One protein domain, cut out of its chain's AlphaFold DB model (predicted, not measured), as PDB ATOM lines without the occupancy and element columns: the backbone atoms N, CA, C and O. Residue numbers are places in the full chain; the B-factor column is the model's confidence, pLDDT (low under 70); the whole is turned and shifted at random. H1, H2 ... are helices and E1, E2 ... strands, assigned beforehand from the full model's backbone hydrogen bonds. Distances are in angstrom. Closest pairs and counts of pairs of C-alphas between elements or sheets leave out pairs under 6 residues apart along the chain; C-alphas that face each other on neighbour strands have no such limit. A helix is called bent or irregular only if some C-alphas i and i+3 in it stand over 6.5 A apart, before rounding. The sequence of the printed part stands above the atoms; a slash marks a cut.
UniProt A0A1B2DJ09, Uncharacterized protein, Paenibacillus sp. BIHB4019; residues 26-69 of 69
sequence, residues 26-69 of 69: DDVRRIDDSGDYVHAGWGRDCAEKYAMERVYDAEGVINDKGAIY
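This is residues 26 to 69 of the 69 residues of an uncharacterized protein of Paenibacillus sp. BIHB4019 (UniProt A0A1B2DJ09). A small sheet of three short antiparallel strands has a single irregular helix, H1, standing up from one of its faces, mostly over the edge strand E2; beyond the last strand the tail, residues 62 to 69, loops out and folds back. The longest axis runs from the end of H1 at Glu 53 to this tail loop at Asp 64. The printed part has 44 residues, with three named strands and one named helix in the order E1, E2, H1, E3; the sheet's order is E2, E1, E3. The class is mixed, helices and strands, though under half of the residues, 21 of 44, are in named elements. The whole is compact, with a radius of gyration of the C-alphas of 9.7 A, and flat, spanning 28 by 24 by 12 A.

E1, residues 27 to 30, is the inner strand of the sheet. E2, residues 37 to 41, is an edge strand and forms a hairpin with E1, antiparallel at 146 degrees between their directions; N 29 and O 38 are 2.9 A apart and N 40 and O 27 are 2.8 A apart, both within hydrogen-bond range. Residues 40 to 41 of E2 also form a short antiparallel pairing with residues 44 to 45. H1, residues 46 to 53, is on the sheet at a height over the sheet of 9.6 A. It is over E2 and only just over E1, with 3 of its C-alphas falling on E1, and its line, a rough one, stands up from the sheet at 50 degrees. The closest C-alphas of E2 and H1 are those of His 39 and Cys 46, 5.2 A apart. H1 is irregular, with C-alphas 50 and 53 7.2 A apart, and 2 of its 4 O i to N i+4 pairs are within hydrogen-bond range. E3, residues 58 to 61, is the other edge strand, antiparallel to E1 at 157 degrees, with N 28 and O 60 within hydrogen-bond range at 2.9 A. E2, H1 and E3 form a split strand-helix-strand unit, two strands running the same way with E1 between them in the sheet, and its crossover is right-handed.

E1 begins at C-alpha 27, (-2.415, -5.165, -40.294), and is 10.3 A long. E2 is 12.2 A long and H1, from C-alpha 46 at (-3.858, 0.643, -49.212), is 13.0 A long. E3 is 10.0 A long and ends at C-alpha 61, (-2.684, -9.267, -38.380).

The C-alphas farthest apart, those of Glu 53 and Asp 64, are 28.8 A apart. The printed part has no cut, and no link between its named elements is long. The mean pLDDT of the printed part is 77.6; residues 42 to 44 and 49 to 56 are under 70.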
ATOM      1  N   ASP A  26       2.087  -6.792 -39.281       87.56
ATOM      2  CA  ASP A  26       1.336  -5.753 -39.990       87.56
ATOM      3  C   ASP A  26      -0.155  -6.109 -40.086       87.56
ATOM      4  O   ASP A  26      -0.539  -7.257 -40.336       87.56
ATOM      5  N   ASP A  27      -0.998  -5.085 -39.955       89.25
ATOM      6  CA  ASP A  27      -2.415  -5.165 -40.294       89.25
ATOM      7  C   ASP A  27      -2.583  -5.223 -41.816       89.25
ATOM      8  O   ASP A  27      -2.135  -4.330 -42.554       89.25
ATOM      9  N   VAL A  28      -3.260  -6.262 -42.298       89.06
ATOM     10  CA  VAL A  28      -3.494  -6.485 -43.725       89.06
ATOM     11  C   VAL A  28      -4.921  -6.936 -44.016       89.06
ATOM     12  O   VAL A  28      -5.629  -7.482 -43.168       89.06
ATOM     13  N   ARG A  29      -5.330  -6.760 -45.272       88.00
ATOM     14  CA  ARG A  29      -6.485  -7.449 -45.853       88.00
ATOM     15  C   ARG A  29      -6.042  -8.348 -46.991       88.00
ATOM     16  O   ARG A  29      -5.213  -7.947 -47.807       88.00
ATOM     17  N   ARG A  30      -6.622  -9.544 -47.061       86.19
ATOM     18  CA  ARG A  30      -6.440 -10.479 -48.175       86.19
ATOM     19  C   ARG A  30      -7.456 -10.177 -49.272       86.19
ATOM     20  O   ARG A  30      -8.656 -10.133 -49.001       86.19
ATOM     21  N   ILE A  31      -6.973  -9.961 -50.493       81.62
ATOM     22  CA  ILE A  31      -7.804  -9.631 -51.660       81.62
ATOM     23  C   ILE A  31      -8.616 -10.850 -52.107       81.62
ATOM     24  O   ILE A  31      -9.814 -10.721 -52.338       81.62
ATOM     25  N   ASP A  32      -7.975 -12.015 -52.201       73.81
ATOM     26  CA  ASP A  32      -8.594 -13.268 -52.633       73.81
ATOM     27  C   ASP A  32      -7.777 -14.498 -52.182       73.81
ATOM     28  O   ASP A  32      -6.691 -14.373 -51.605       73.81
ATOM     29  N   ASP A  33      -8.296 -15.700 -52.449       72.31
ATOM     30  CA  ASP A  33      -7.672 -16.981 -52.085       72.31
ATOM     31  C   ASP A  33      -6.300 -17.234 -52.742       72.31
ATOM     32  O   ASP A  33      -5.580 -18.140 -52.312       72.31
ATOM     33  N   SER A  34      -5.902 -16.453 -53.753       74.81
ATOM     34  CA  SER A  34      -4.579 -16.561 -54.392       74.81
ATOM     35  C   SER A  34      -3.442 -16.050 -53.503       74.81
ATOM     36  O   SER A  34      -2.278 -16.278 -53.831       74.81
ATOM     37  N   GLY A  35      -3.758 -15.409 -52.370       75.12
ATOM     38  CA  GLY A  35      -2.766 -14.978 -51.382       75.12
ATOM     39  C   GLY A  35      -2.204 -13.576 -51.616       75.12
ATOM     40  O   GLY A  35      -1.098 -13.292 -51.170       75.12
ATOM     41  N   ASP A  36      -2.942 -12.699 -52.298       85.12
ATOM     42  CA  ASP A  36      -2.574 -11.287 -52.419       85.12
ATOM     43  C   ASP A  36      -3.047 -10.487 -51.192       85.12
ATOM     44  O   ASP A  36      -4.200 -10.593 -50.760       85.12
ATOM     45  N   TYR A  37      -2.161  -9.646 -50.646       87.56
ATOM     46  CA  TYR A  37      -2.410  -8.846 -49.441       87.56
ATOM     47  C   TYR A  37      -2.266  -7.347 -49.714       87.56
ATOM     48  O   TYR A  37      -1.488  -6.909 -50.566       87.56
ATOM     49  N   VAL A  38      -2.991  -6.536 -48.948       88.81
ATOM     50  CA  VAL A  38      -2.853  -5.075 -48.920       88.81
ATOM     51  C   VAL A  38      -2.744  -4.579 -47.487       88.81
ATOM     52  O   VAL A  38      -3.411  -5.102 -46.600       88.81
ATOM     53  N   HIS A  39      -1.927  -3.548 -47.264       90.44
ATOM     54  CA  HIS A  39      -1.825  -2.880 -45.962       90.44
ATOM     55  C   HIS A  39      -3.188  -2.320 -45.526       90.44
ATOM     56  O   HIS A  39      -3.849  -1.622 -46.304       90.44
ATOM     57  N   ALA A  40      -3.570  -2.597 -44.282       84.75
ATOM     58  CA  ALA A  40      -4.844  -2.220 -43.671       84.75
ATOM     59  C   ALA A  40      -4.640  -1.565 -42.292       84.75
ATOM     60  O   ALA A  40      -5.371  -1.826 -41.342       84.75
ATOM     61  N   GLY A  41      -3.601  -0.732 -42.182       74.88
ATOM     62  CA  GLY A  41      -3.186  -0.090 -40.938       74.88
ATOM     63  C   GLY A  41      -3.188   1.437 -41.003       74.88
ATOM     64  O   GLY A  41      -3.170   2.059 -42.073       74.88
ATOM     65  N   TRP A  42      -3.147   2.064 -39.826       58.75
ATOM     66  CA  TRP A  42      -3.139   3.520 -39.671       58.75
ATOM     67  C   TRP A  42      -1.929   4.165 -40.373       58.75
ATOM     68  O   TRP A  42      -0.788   4.030 -39.941       58.75
ATOM     69  N   GLY A  43      -2.187   4.908 -41.457       65.06
ATOM     70  CA  GLY A  43      -1.185   5.679 -42.211       65.06
ATOM     71  C   GLY A  43      -0.724   5.055 -43.537       65.06
ATOM     72  O   GLY A  43      -0.155   5.765 -44.367       65.06
ATOM     73  N   ARG A  44      -1.021   3.770 -43.783       68.25
ATOM     74  CA  ARG A  44      -0.859   3.095 -45.087       68.25
ATOM     75  C   ARG A  44      -2.063   2.206 -45.369       68.25
ATOM     76  O   ARG A  44      -1.914   1.019 -45.622       68.25
ATOM     77  N   ASP A  45      -3.257   2.781 -45.348       76.19
ATOM     78  CA  ASP A  45      -4.460   2.042 -45.719       76.19
ATOM     79  C   ASP A  45      -4.547   1.942 -47.254       76.19
ATOM     80  O   ASP A  45      -5.186   2.733 -47.955       76.19
ATOM     81  N   CYS A  46      -3.768   1.006 -47.803       81.00
ATOM     82  CA  CYS A  46      -3.858   0.643 -49.212       81.00
ATOM     83  C   CYS A  46      -5.190  -0.049 -49.482       81.00
ATOM     84  O   CYS A  46      -5.718   0.079 -50.587       81.00
ATOM     85  N   ALA A  47      -5.737  -0.724 -48.468       74.50
ATOM     86  CA  ALA A  47      -7.028  -1.356 -48.555       74.50
ATOM     87  C   ALA A  47      -8.135  -0.345 -48.866       74.50
ATOM     88  O   ALA A  47      -8.868  -0.578 -49.807       74.50
ATOM     89  N   GLU A  48      -8.251   0.801 -48.203       71.62
ATOM     90  CA  GLU A  48      -9.300   1.801 -48.460       71.62
ATOM     91  C   GLU A  48      -9.305   2.266 -49.927       71.62
ATOM     92  O   GLU A  48     -10.360   2.372 -50.555       71.62
ATOM     93  N   LYS A  49      -8.116   2.458 -50.515       67.00
ATOM     94  CA  LYS A  49      -7.971   2.836 -51.930       67.00
ATOM     95  C   LYS A  49      -8.242   1.684 -52.899       67.00
ATOM     96  O   LYS A  49      -8.698   1.938 -54.009       67.00
ATOM     97  N   TYR A  50      -7.944   0.448 -52.502       65.44
ATOM     98  CA  TYR A  50      -8.152  -0.763 -53.307       65.44
ATOM     99  C   TYR A  50      -9.582  -1.335 -53.168       65.44
ATOM    100  O   TYR A  50     -10.072  -2.019 -54.062       65.44
ATOM    101  N   ALA A  51     -10.266  -1.024 -52.058       59.88
ATOM    102  CA  ALA A  51     -11.529  -1.610 -51.593       59.88
ATOM    103  C   ALA A  51     -12.781  -1.008 -52.207       59.88
ATOM    104  O   ALA A  51     -13.850  -1.590 -52.044       59.88
ATOM    105  N   MET A  52     -12.699   0.160 -52.852       55.06
ATOM    106  CA  MET A  52     -13.904   0.854 -53.329       55.06
ATOM    107  C   MET A  52     -14.728  -0.003 -54.312       55.06
ATOM    108  O   MET A  52     -15.891   0.302 -54.559       55.06
ATOM    109  N   GLU A  53     -14.154  -1.099 -54.828       51.22
ATOM    110  CA  GLU A  53     -14.776  -2.003 -55.797       51.22
ATOM    111  C   GLU A  53     -14.678  -3.506 -55.437       51.22
ATOM    112  O   GLU A  53     -15.063  -4.338 -56.262       51.22
ATOM    113  N   ARG A  54     -14.167  -3.908 -54.254       58.62
ATOM    114  CA  ARG A  54     -13.907  -5.335 -53.938       58.62
ATOM    115  C   ARG A  54     -14.263  -5.762 -52.510       58.62
ATOM    116  O   ARG A  54     -14.081  -5.014 -51.557       58.62
ATOM    117  N   VAL A  55     -14.742  -7.006 -52.387       65.69
ATOM    118  CA  VAL A  55     -14.936  -7.720 -51.115       65.69
ATOM    119  C   VAL A  55     -13.617  -8.402 -50.758       65.69
ATOM    120  O   VAL A  55     -13.091  -9.144 -51.580       65.69
ATOM    121  N   TYR A  56     -13.091  -8.136 -49.563       69.19
ATOM    122  CA  TYR A  56     -11.926  -8.847 -49.035       69.19
ATOM    123  C   TYR A  56     -12.336 -10.184 -48.445       69.19
ATOM    124  O   TYR A  56     -13.410 -10.307 -47.855       69.19
ATOM    125  N   ASP A  57     -11.448 -11.158 -48.572       75.44
ATOM    126  CA  ASP A  57     -11.678 -12.506 -48.071       75.44
ATOM    127  C   ASP A  57     -11.330 -12.638 -46.570       75.44
ATOM    128  O   ASP A  57     -12.007 -13.349 -45.830       75.44
ATOM    129  N   ALA A  58     -10.335 -11.881 -46.086       81.00
ATOM    130  CA  ALA A  58      -9.959 -11.826 -44.668       81.00
ATOM    131  C   ALA A  58      -9.321 -10.477 -44.274       81.00
ATOM    132  O   ALA A  58      -8.720  -9.799 -45.111       81.00
ATOM    133  N   GLU A  59      -9.419 -10.108 -42.992       84.56
ATOM    134  CA  GLU A  59      -8.801  -8.923 -42.368       84.56
ATOM    135  C   GLU A  59      -8.183  -9.314 -41.020       84.56
ATOM    136  O   GLU A  59      -8.793 -10.085 -40.277       84.56
ATOM    137  N   GLY A  60      -6.997  -8.784 -40.710       85.88
ATOM    138  CA  GLY A  60      -6.355  -8.944 -39.405       85.88
ATOM    139  C   GLY A  60      -4.837  -8.812 -39.480       85.88
ATOM    140  O   GLY A  60      -4.294  -8.254 -40.437       85.88
ATOM    141  N   VAL A  61      -4.146  -9.356 -38.479       87.44
ATOM    142  CA  VAL A  61      -2.684  -9.267 -38.380       87.44
ATOM    143  C   VAL A  61      -2.029 -10.477 -39.046       87.44
ATOM    144  O   VAL A  61      -2.419 -11.617 -38.787       87.44
ATOM    145  N   ILE A  62      -1.020 -10.250 -39.893       87.69
ATOM    146  CA  ILE A  62      -0.305 -11.331 -40.591       87.69
ATOM    147  C   ILE A  62       0.833 -11.912 -39.741       87.69
ATOM    148  O   ILE A  62       1.630 -11.186 -39.149       87.69
ATOM    149  N   ASN A  63       0.939 -13.242 -39.688       87.31
ATOM    150  CA  ASN A  63       2.053 -13.936 -39.033       87.31
ATOM    151  C   ASN A  63       3.176 -14.338 -40.007       87.31
ATOM    152  O   ASN A  63       3.069 -14.157 -41.218       87.31
ATOM    153  N   ASP A  64       4.239 -14.955 -39.477       85.69
ATOM    154  CA  ASP A  64       5.407 -15.446 -40.232       85.69
ATOM    155  C   ASP A  64       5.080 -16.486 -41.315       85.69
ATOM    156  O   ASP A  64       5.888 -16.730 -42.209       85.69
ATOM    157  N   LYS A  65       3.887 -17.081 -41.260       85.31
ATOM    158  CA  LYS A  65       3.407 -18.083 -42.218       85.31
ATOM    159  C   LYS A  65       2.447 -17.501 -43.255       85.31
ATOM    160  O   LYS A  65       1.876 -18.267 -44.027       85.31
ATOM    161  N   GLY A  66       2.218 -16.187 -43.243       81.38
ATOM    162  CA  GLY A  66       1.251 -15.522 -44.117       81.38
ATOM    163  C   GLY A  66      -0.216 -15.752 -43.726       81.38
ATOM    164  O   GLY A  66      -1.119 -15.455 -44.509       81.38
ATOM    165  N   ALA A  67      -0.489 -16.292 -42.536       85.94
ATOM    166  CA  ALA A  67      -1.854 -16.464 -42.048       85.94
ATOM    167  C   ALA A  67      -2.306 -15.244 -41.231       85.94
ATOM    168  O   ALA A  67      -1.513 -14.652 -40.500       85.94
ATOM    169  N   ILE A  68      -3.590 -14.907 -41.364       86.19
ATOM    170  CA  ILE A  68      -4.261 -13.803 -40.670       86.19
ATOM    171  C   ILE A  68      -4.976 -14.356 -39.425       86.19
ATOM    172  O   ILE A  68      -5.571 -15.436 -39.508       86.19
ATOM    173  N   TYR A  69      -4.910 -13.644 -38.295       84.12
ATOM    174  CA  TYR A  69      -5.564 -14.007 -37.028       84.12
ATOM    175  C   TYR A  69      -6.302 -12.839 -36.369       84.12
ATOM    176  O   TYR A  69      -5.961 -11.670 -36.664       84.12
TER     177      TYR A  69